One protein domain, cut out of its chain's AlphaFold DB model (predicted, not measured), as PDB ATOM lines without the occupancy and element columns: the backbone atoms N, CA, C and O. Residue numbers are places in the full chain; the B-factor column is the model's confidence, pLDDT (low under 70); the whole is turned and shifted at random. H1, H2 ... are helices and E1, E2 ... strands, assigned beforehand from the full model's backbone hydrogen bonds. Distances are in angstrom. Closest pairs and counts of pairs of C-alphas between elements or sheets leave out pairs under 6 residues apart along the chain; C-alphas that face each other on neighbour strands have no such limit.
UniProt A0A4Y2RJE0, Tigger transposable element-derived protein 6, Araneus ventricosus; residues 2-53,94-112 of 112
ATOM      1  N   ARG A   2      10.908  50.587 -18.880       35.22
ATOM      2  CA  ARG A   2      11.854  51.270 -17.970       35.22
ATOM      3  C   ARG A   2      11.211  52.350 -17.085       35.22
ATOM      4  O   ARG A   2      11.597  52.463 -15.933       35.22
ATOM      5  N   ASP A   3      10.163  53.025 -17.560       39.03
ATOM      6  CA  ASP A   3       9.489  54.114 -16.818       39.03
ATOM      7  C   ASP A   3       8.678  53.671 -15.588       39.03
ATOM      8  O   ASP A   3       8.030  54.488 -14.946       39.03
ATOM      9  N   LYS A   4       8.662  52.371 -15.265       46.16
ATOM     10  CA  LYS A   4       7.839  51.813 -14.179       46.16
ATOM     11  C   LYS A   4       8.645  51.183 -13.040       46.16
ATOM     12  O   LYS A   4       8.044  50.513 -12.210       46.16
ATOM     13  N   ASN A   5       9.977  51.338 -13.008       48.03
ATOM     14  CA  ASN A   5      10.847  50.709 -11.994       48.03
ATOM     15  C   ASN A   5      10.572  49.201 -11.786       48.03
ATOM     16  O   ASN A   5      10.760  48.666 -10.696       48.03
ATOM     17  N   VAL A   6      10.117  48.497 -12.832       48.22
ATOM     18  CA  VAL A   6       9.781  47.072 -12.731       48.22
ATOM     19  C   VAL A   6      11.079  46.275 -12.574       48.22
ATOM     20  O   VAL A   6      11.978  46.448 -13.404       48.22
ATOM     21  N   PRO A   7      11.196  45.404 -11.553       53.41
ATOM     22  CA  PRO A   7      12.379  44.580 -11.361       53.41
ATOM     23  C   PRO A   7      12.600  43.682 -12.578       53.41
ATOM     24  O   PRO A   7      11.763  42.841 -12.903       53.41
ATOM     25  N   ILE A   8      13.727  43.860 -13.268       65.31
ATOM     26  CA  ILE A   8      14.122  42.964 -14.356       65.31
ATOM     27  C   ILE A   8      14.914  41.815 -13.737       65.31
ATOM     28  O   ILE A   8      16.043  42.003 -13.272       65.31
ATOM     29  N   SER A   9      14.301  40.634 -13.718       76.25
ATOM     30  CA  SER A   9      14.945  39.395 -13.291       76.25
ATOM     31  C   SER A   9      15.861  38.838 -14.383       76.25
ATOM     32  O   SER A   9      15.704  39.108 -15.575       76.25
ATOM     33  N   GLU A  10      16.810  37.995 -13.982       82.75
ATOM     34  CA  GLU A  10      17.661  37.234 -14.907       82.75
ATOM     35  C   GLU A  10      16.844  36.352 -15.857       82.75
ATOM     36  O   GLU A  10      17.137  36.288 -17.051       82.75
ATOM     37  N   SER A  11      15.771  35.741 -15.342       83.62
ATOM     38  CA  SER A  11      14.841  34.934 -16.134       83.62
ATOM     39  C   SER A  11      14.184  35.738 -17.252       83.62
ATOM     40  O   SER A  11      14.093  35.248 -18.374       83.62
ATOM     41  N   PHE A  12      13.810  36.993 -16.990       85.19
ATOM     42  CA  PHE A  12      13.208  37.864 -17.996       85.19
ATOM     43  C   PHE A  12      14.184  38.193 -19.134       85.19
ATOM     44  O   PHE A  12      13.796  38.232 -20.303       85.19
ATOM     45  N   ILE A  13      15.466  38.405 -18.815       86.94
ATOM     46  CA  ILE A  13      16.505  38.656 -19.826       86.94
ATOM     47  C   ILE A  13      16.702  37.421 -20.706       86.94
ATOM     48  O   ILE A  13      16.754  37.555 -21.929       86.94
ATOM     49  N   ILE A  14      16.792  36.234 -20.101       90.56
ATOM     50  CA  ILE A  14      16.933  34.973 -20.839       90.56
ATOM     51  C   ILE A  14      15.719  34.750 -21.747       90.56
ATOM     52  O   ILE A  14      15.892  34.472 -22.932       90.56
ATOM     53  N   GLU A  15      14.503  34.928 -21.230       91.25
ATOM     54  CA  GLU A  15      13.271  34.735 -21.999       91.25
ATOM     55  C   GLU A  15      13.204  35.670 -23.212       91.25
ATOM     56  O   GLU A  15      12.921  35.235 -24.332       91.25
ATOM     57  N   LYS A  16      13.540  36.953 -23.028       92.31
ATOM     58  CA  LYS A  16      13.590  37.910 -24.139       92.31
ATOM     59  C   LYS A  16      14.680  37.565 -25.145       92.31
ATOM     60  O   LYS A  16      14.442  37.667 -26.345       92.31
ATOM     61  N   ALA A  17      15.847  37.129 -24.683       92.81
ATOM     62  CA  ALA A  17      16.929  36.714 -25.565       92.81
ATOM     63  C   ALA A  17      16.553  35.486 -26.408       92.81
ATOM     64  O   ALA A  17      16.865  35.461 -27.595       92.81
ATOM     65  N   LEU A  18      15.838  34.516 -25.831       94.50
ATOM     66  CA  LEU A  18      15.307  33.356 -26.554       94.50
ATOM     67  C   LEU A  18      14.272  33.768 -27.610       94.50
ATOM     68  O   LEU A  18      14.338  33.299 -28.743       94.50
ATOM     69  N   GLN A  19      13.359  34.691 -27.279       95.06
ATOM     70  CA  GLN A  19      12.390  35.224 -28.249       95.06
ATOM     71  C   GLN A  19      13.089  35.871 -29.453       95.06
ATOM     72  O   GLN A  19      12.710  35.613 -30.595       95.06
ATOM     73  N   PHE A  20      14.127  36.678 -29.211       95.19
ATOM     74  CA  PHE A  20      14.908  37.285 -30.290       95.19
ATOM     75  C   PHE A  20      15.721  36.261 -31.077       95.19
ATOM     76  O   PHE A  20      15.779  36.359 -32.297       95.19
ATOM     77  N   ALA A  21      16.327  35.281 -30.407       95.81
ATOM     78  CA  ALA A  21      17.076  34.228 -31.077       95.81
ATOM     79  C   ALA A  21      16.189  33.447 -32.052       95.81
ATOM     80  O   ALA A  21      16.545  33.334 -33.221       95.81
ATOM     81  N   ASN A  22      14.999  33.031 -31.614       94.31
ATOM     82  CA  ASN A  22      14.029  32.347 -32.469       94.31
ATOM     83  C   ASN A  22      13.587  33.228 -33.646       94.31
ATOM     84  O   ASN A  22      13.560  32.777 -34.786       94.31
ATOM     85  N   ALA A  23      13.283  34.507 -33.396       95.44
ATOM     86  CA  ALA A  23      12.879  35.436 -34.454       95.44
ATOM     87  C   ALA A  23      13.986  35.696 -35.495       95.44
ATOM     88  O   ALA A  23      13.688  36.051 -36.633       95.44
ATOM     89  N   LEU A  24      15.252  35.528 -35.107       95.69
ATOM     90  CA  LEU A  24      16.425  35.705 -35.965       95.69
ATOM     91  C   LEU A  24      16.956  34.381 -36.552       95.69
ATOM     92  O   LEU A  24      17.944  34.411 -37.281       95.69
ATOM     93  N   GLY A  25      16.321  33.240 -36.255       94.69
ATOM     94  CA  GLY A  25      16.723  31.917 -36.754       94.69
ATOM     95  C   GLY A  25      17.925  31.289 -36.034       94.69
ATOM     96  O   GLY A  25      18.613  30.442 -36.598       94.69
ATOM     97  N   TYR A  26      18.215  31.706 -34.800       94.56
ATOM     98  CA  TYR A  26      19.259  31.121 -33.951       94.56
ATOM     99  C   TYR A  26      18.687  30.040 -33.023       94.56
ATOM    100  O   TYR A  26      18.713  30.185 -31.799       94.56
ATOM    101  N   ASP A  27      18.212  28.935 -33.597       90.44
ATOM    102  CA  ASP A  27      17.512  27.864 -32.862       90.44
ATOM    103  C   ASP A  27      18.397  27.140 -31.825       90.44
ATOM    104  O   ASP A  27      17.909  26.532 -30.872       90.44
ATOM    105  N   GLU A  28      19.723  27.218 -31.974       93.75
ATOM    106  CA  GLU A  28      20.678  26.620 -31.034       93.75
ATOM    107  C   GLU A  28      20.959  27.490 -29.799       93.75
ATOM    108  O   GLU A  28      21.620  27.045 -28.853       93.75
ATOM    109  N   PHE A  29      20.486  28.740 -29.775       93.69
ATOM    110  CA  PHE A  29      20.717  29.628 -28.644       93.69
ATOM    111  C   PHE A  29      19.895  29.191 -27.425       93.69
ATOM    112  O   PHE A  29      18.671  29.170 -27.450       93.69
ATOM    113  N   ARG A  30      20.576  28.895 -26.312       91.44
ATOM    114  CA  ARG A  30      19.934  28.407 -25.074       91.44
ATOM    115  C   ARG A  30      19.922  29.404 -23.918       91.44
ATOM    116  O   ARG A  30      19.512  29.040 -22.823       91.44
ATOM    117  N   GLY A  31      20.431  30.624 -24.114       88.94
ATOM    118  CA  GLY A  31      20.509  31.623 -23.040       88.94
ATOM    119  C   GLY A  31      21.267  31.136 -21.798       88.94
ATOM    120  O   GLY A  31      20.800  31.320 -20.680       88.94
ATOM    121  N   SER A  32      22.419  30.481 -21.985       92.00
ATOM    122  CA  SER A  32      23.185  29.885 -20.881       92.00
ATOM    123  C   SER A  32      23.622  30.913 -19.831       92.00
ATOM    124  O   SER A  32      23.844  32.086 -20.142       92.00
ATOM    125  N   ASN A  33      23.865  30.457 -18.596       86.75
ATOM    126  CA  ASN A  33      24.381  31.315 -17.521       86.75
ATOM    127  C   ASN A  33      25.677  32.038 -17.933       86.75
ATOM    128  O   ASN A  33      25.837  33.228 -17.683       86.75
ATOM    129  N   GLY A  34      26.581  31.357 -18.646       90.62
ATOM    130  CA  GLY A  34      27.816  31.971 -19.144       90.62
ATOM    131  C   GLY A  34      27.584  33.071 -20.187       90.62
ATOM    132  O   GLY A  34      28.340  34.044 -20.232       90.62
ATOM    133  N   TRP A  35      26.546  32.948 -21.022       93.81
ATOM    134  CA  TRP A  35      26.131  34.023 -21.925       93.81
ATOM    135  C   TRP A  35      25.541  35.197 -21.140       93.81
ATOM    136  O   TRP A  35      25.950  36.337 -21.372       93.81
ATOM    137  N   LEU A  36      24.660  34.920 -20.176       89.88
ATOM    138  CA  LEU A  36      24.011  35.938 -19.354       89.88
ATOM    139  C   LEU A  36      25.039  36.766 -18.565       89.88
ATOM    140  O   LEU A  36      24.975  37.991 -18.591       89.88
ATOM    141  N   GLU A  37      26.031  36.132 -17.937       87.75
ATOM    142  CA  GLU A  37      27.120  36.836 -17.237       87.75
ATOM    143  C   GLU A  37      27.920  37.750 -18.173       87.75
ATOM    144  O   GLU A  37      28.195  38.911 -17.858       87.75
ATOM    145  N   LYS A  38      28.268  37.258 -19.370       90.56
ATOM    146  CA  LYS A  38      28.992  38.058 -20.371       90.56
ATOM    147  C   LYS A  38      28.147  39.220 -20.890       90.56
ATOM    148  O   LYS A  38      28.691  40.308 -21.079       90.56
ATOM    149  N   PHE A  39      26.854  38.997 -21.114       88.12
ATOM    150  CA  PHE A  39      25.898  40.019 -21.535       88.12
ATOM    151  C   PHE A  39      25.762  41.106 -20.465       88.12
ATOM    152  O   PHE A  39      25.959  42.286 -20.761       88.12
ATOM    153  N   LYS A  40      25.542  40.699 -19.210       85.94
ATOM    154  CA  LYS A  40      25.489  41.601 -18.059       85.94
ATOM    155  C   LYS A  40      26.755  42.444 -17.961       85.94
ATOM    156  O   LYS A  40      26.675  43.668 -17.966       85.94
ATOM    157  N   ARG A  41      27.933  41.815 -17.998       84.44
ATOM    158  CA  ARG A  41      29.224  42.517 -17.941       84.44
ATOM    159  C   ARG A  41      29.426  43.491 -19.104       84.44
ATOM    160  O   ARG A  41      29.891  44.602 -18.883       84.44
ATOM    161  N   ARG A  42      29.075  43.096 -20.334       89.56
ATOM    162  CA  ARG A  42      29.221  43.942 -21.532       89.56
ATOM    163  C   ARG A  42      28.358  45.200 -21.468       89.56
ATOM    164  O   ARG A  42      28.785  46.244 -21.944       89.56
ATOM    165  N   HIS A  43      27.165  45.089 -20.894       82.94
ATOM    166  CA  HIS A  43      26.207  46.190 -20.809       82.94
ATOM    167  C   HIS A  43      26.176  46.860 -19.427       82.94
ATOM    168  O   HIS A  43      25.326  47.711 -19.178       82.94
ATOM    169  N   GLY A  44      27.104  46.497 -18.535       76.62
ATOM    170  CA  GLY A  44      27.188  47.048 -17.184       76.62
ATOM    171  C   GLY A  44      25.958  46.747 -16.326       76.62
ATOM    172  O   GLY A  44      25.600  47.561 -15.490       76.62
ATOM    173  N   ILE A  45      25.280  45.623 -16.542       80.00
ATOM    174  CA  ILE A  45      24.097  45.223 -15.782       80.00
ATOM    175  C   ILE A  45      24.549  44.512 -14.493       80.00
ATOM    176  O   ILE A  45      25.094  43.413 -14.542       80.00
ATOM    177  N   ILE A  46      24.312  45.123 -13.337       68.38
ATOM    178  CA  ILE A  46      24.733  44.661 -12.009       68.38
ATOM    179  C   ILE A  46      23.502  44.236 -11.207       68.38
ATOM    180  O   ILE A  46      22.538  44.991 -11.106       68.38
ATOM    181  N   ALA A  47      23.528  43.043 -10.608       59.75
ATOM    182  CA  ALA A  47      22.485  42.604  -9.681       59.75
ATOM    183  C   ALA A  47      22.657  43.328  -8.344       59.75
ATOM    184  O   ALA A  47      23.588  43.032  -7.599       59.75
ATOM    185  N   LYS A  48      21.768  44.267  -8.030       55.22
ATOM    186  CA  LYS A  48      21.665  44.883  -6.711       55.22
ATOM    187  C   LYS A  48      20.467  44.282  -5.979       55.22
ATOM    188  O   LYS A  48      19.365  44.186  -6.523       55.22
ATOM    189  N   VAL A  49      20.686  43.880  -4.733       47.09
ATOM    190  CA  VAL A  49      19.585  43.684  -3.788       47.09
ATOM    191  C   VAL A  49      19.005  45.068  -3.534       47.09
ATOM    192  O   VAL A  49      19.726  45.976  -3.119       47.09
ATOM    193  N   ILE A  50      17.728  45.260  -3.856       48.78
ATOM    194  CA  ILE A  50      17.017  46.462  -3.424       48.78
ATOM    195  C   ILE A  50      16.766  46.258  -1.928       48.78
ATOM    196  O   ILE A  50      15.784  45.630  -1.544       48.78
ATOM    197  N   SER A  51      17.716  46.695  -1.098       47.12
ATOM    198  CA  SER A  51      17.446  46.927   0.319       47.12
ATOM    199  C   SER A  51      16.506  48.128   0.396       47.12
ATOM    200  O   SER A  51      16.783  49.159  -0.229       47.12
ATOM    201  N   GLY A  52      15.362  47.937   1.053       47.75
ATOM    202  CA  GLY A  52      14.166  48.769   0.922       47.75
ATOM    203  C   GLY A  52      14.310  50.213   1.394       47.75
ATOM    204  O   GLY A  52      13.491  51.029   1.008       47.75
ATOM    205  N   GLU A  53      15.348  50.553   2.157       52.78
ATOM    206  CA  GLU A  53      15.299  51.785   2.964       52.78
ATOM    207  C   GLU A  53      16.376  52.818   2.621       52.78
ATOM    208  O   GLU A  53      16.293  53.976   3.005       52.78
ATOM    209  N   CYS A  94       8.528  34.426   0.220       62.06
ATOM    210  CA  CYS A  94       8.855  35.653  -0.515       62.06
ATOM    211  C   CYS A  94       9.603  35.384  -1.832       62.06
ATOM    212  O   CYS A  94      10.463  34.507  -1.922       62.06
ATOM    213  N   LEU A  95       9.280  36.173  -2.861       60.44
ATOM    214  CA  LEU A  95       9.961  36.158  -4.158       60.44
ATOM    215  C   LEU A  95      11.410  36.681  -4.028       60.44
ATOM    216  O   LEU A  95      11.685  37.529  -3.179       60.44
ATOM    217  N   PRO A  96      12.353  36.223  -4.873       55.38
ATOM    218  CA  PRO A  96      13.755  36.629  -4.786       55.38
ATOM    219  C   PRO A  96      13.963  38.139  -5.032       55.38
ATOM    220  O   PRO A  96      13.581  38.678  -6.066       55.38
ATOM    221  N   GLN A  97      14.662  38.801  -4.103       57.38
ATOM    222  CA  GLN A  97      14.910  40.257  -4.037       57.38
ATOM    223  C   GLN A  97      16.008  40.813  -4.978       57.38
ATOM    224  O   GLN A  97      16.397  41.982  -4.877       57.38
ATOM    225  N   LYS A  98      16.575  40.002  -5.880       49.38
ATOM    226  CA  LYS A  98      17.719  40.412  -6.718       49.38
ATOM    227  C   LYS A  98      17.243  41.120  -7.989       49.38
ATOM    228  O   LYS A  98      16.566  40.511  -8.811       49.38
ATOM    229  N   THR A  99      17.642  42.382  -8.175       51.91
ATOM    230  CA  THR A  99      17.285  43.189  -9.358       51.91
ATOM    231  C   THR A  99      18.523  43.660 -10.108       51.91
ATOM    232  O   THR A  99      19.481  44.128  -9.508       51.91
ATOM    233  N   LEU A 100      18.505  43.586 -11.432       49.84
ATOM    234  CA  LEU A 100      19.599  44.002 -12.307       49.84
ATOM    235  C   LEU A 100      19.495  45.499 -12.708       49.84
ATOM    236  O   LEU A 100      18.450  45.918 -13.198       49.84
ATOM    237  N   LYS A 101      20.554  46.314 -12.532       55.28
ATOM    238  CA  LYS A 101      20.626  47.764 -12.874       55.28
ATOM    239  C   LYS A 101      21.870  48.118 -13.711       55.28
ATOM    240  O   LYS A 101      22.874  47.434 -13.604       55.28
ATOM    241  N   ASN A 102      21.830  49.187 -14.519       48.69
ATOM    242  CA  ASN A 102      22.959  49.617 -15.372       48.69
ATOM    243  C   ASN A 102      23.996  50.471 -14.607       48.69
ATOM    244  O   ASN A 102      23.634  51.451 -13.962       48.69
ATOM    245  N   ALA A 103      25.289  50.187 -14.780       55.28
ATOM    246  CA  ALA A 103      26.415  50.851 -14.108       55.28
ATOM    247  C   ALA A 103      26.614  52.331 -14.498       55.28
ATOM    248  O   ALA A 103      27.186  53.107 -13.737       55.28
ATOM    249  N   LEU A 104      26.138  52.755 -15.677       49.53
ATOM    250  CA  LEU A 104      26.303  54.136 -16.154       49.53
ATOM    251  C   LEU A 104      25.436  55.151 -15.383       49.53
ATOM    252  O   LEU A 104      25.803  56.319 -15.279       49.53
ATOM    253  N   GLU A 105      24.300  54.713 -14.835       53.22
ATOM    254  CA  GLU A 105      23.428  55.553 -13.999       53.22
ATOM    255  C   GLU A 105      23.988  55.716 -12.576       53.22
ATOM    256  O   GLU A 105      23.694  56.700 -11.901       53.22
ATOM    257  N   GLU A 106      24.862  54.806 -12.141       49.50
ATOM    258  CA  GLU A 106      25.462  54.818 -10.806       49.50
ATOM    259  C   GLU A 106      26.513  55.926 -10.643       49.50
ATOM    260  O   GLU A 106      26.589  56.546  -9.587       49.50
ATOM    261  N   ASN A 107      27.271  56.252 -11.698       45.03
ATOM    262  CA  ASN A 107      28.228  57.367 -11.651       45.03
ATOM    263  C   ASN A 107      27.549  58.743 -11.609       45.03
ATOM    264  O   ASN A 107      28.153  59.695 -11.131       45.03
ATOM    265  N   LYS A 108      26.293  58.859 -12.061       43.78
ATOM    266  CA  LYS A 108      25.517  60.103 -11.920       43.78
ATOM    267  C   LYS A 108      24.910  60.263 -10.524       43.78
ATOM    268  O   LYS A 108      24.762  61.388 -10.075       43.78
ATOM    269  N   ALA A 109      24.595  59.159  -9.845       44.62
ATOM    270  CA  ALA A 109      24.014  59.156  -8.500       44.62
ATOM    271  C   ALA A 109      25.051  59.201  -7.359       44.62
ATOM    272  O   ALA A 109      24.660  59.247  -6.206       44.62
ATOM    273  N   LYS A 110      26.356  59.144  -7.665       40.16
ATOM    274  CA  LYS A 110      27.459  59.347  -6.700       40.16
ATOM    275  C   LYS A 110      28.066  60.758  -6.761       40.16
ATOM    276  O   LYS A 110      29.057  61.020  -6.090       40.16
ATOM    277  N   LEU A 111      27.537  61.618  -7.634       38.78
ATOM    278  CA  LEU A 111      27.989  63.000  -7.846       38.78
ATOM    279  C   LEU A 111      27.001  64.041  -7.290       38.78
ATOM    280  O   LEU A 111      27.186  65.230  -7.537       38.78
ATOM    281  N   TYR A 112      25.986  63.591  -6.554       35.41
ATOM    282  CA  TYR A 112      25.093  64.406  -5.739       35.41
ATOM    283  C   TYR A 112      25.022  63.773  -4.361       35.41
ATOM    284  O   TYR A 112      24.920  62.523  -4.338       35.41
TER     285      TYR A 112
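What this domain is: This is residues 2 to 53 and 94 to 112 of the 112 residues of the protein "Tigger transposable element-derived protein 6" of Araneus ventricosus (UniProt A0A4Y2RJE0). A small two-stranded ribbon, E1 and E2, sits in the middle of a loose, drawn-out model, with H1 and H2 toward one end of its longest axis and H3 leading off toward the other, where residues 106 to 112 stick out. H1 and H2 stand crosswise, and the loop between them makes the far end. The printed part has 71 residues, with H1, H2, E1, E2 and H3 in that order, the strands antiparallel, and the class is mixed, helices and strands. It is loose, with a radius of gyration of the C-alphas of 14.3 A, and spans 45 by 30 by 24 A.

Where its parts are: E1 is residues 45 to 49, 12.9 A long, and E2 is residues 98 to 102, 13.7 A. H2 is residues 33 to 42, 14.1 A. H1, residues 10 to 23, is 20.2 A long and begins with C-alpha 10 at (17.661, 37.234, -14.907). H3, residues 103 to 109, is 10.3 A long and ends with C-alpha 109 at (24.014, 59.156, -8.500).

How they stand to each other: E1 and E2 are antiparallel neighbours at 141 degrees, with N 46 and O 101 at 2.7 A, within hydrogen-bond range. The closest C-alphas of H2 and E1, Lys 40 and Ile 46, are 6.8 A apart. H1 and H2 only just touch, with 3 pairs of C-alphas within 8 A, through residues 10 to 14 of H1 alone; the closest C-alphas are Ile 14 and Leu 36, 7.3 A. Their lines are about perpendicular, 86 degrees. H3 is apart from H1 and H2. In H1 and H2 every O i to N i+4 pair is within hydrogen-bond range; in H3 1 of 3, beside 3 of 4 O i to N i+3 pairs.

The domain as a whole: The farthest C-alphas, Asp 27 and Tyr 112, are 46.1 A apart. Residues 54 to 93 are not printed, and C-alphas 53 and 94 are 17.7 A apart across the cut. Of the links printed whole, none is long. Mean pLDDT of the printed part is 70.7; residues 2 to 8, 46 to 53 and 94 to 112 are under 70.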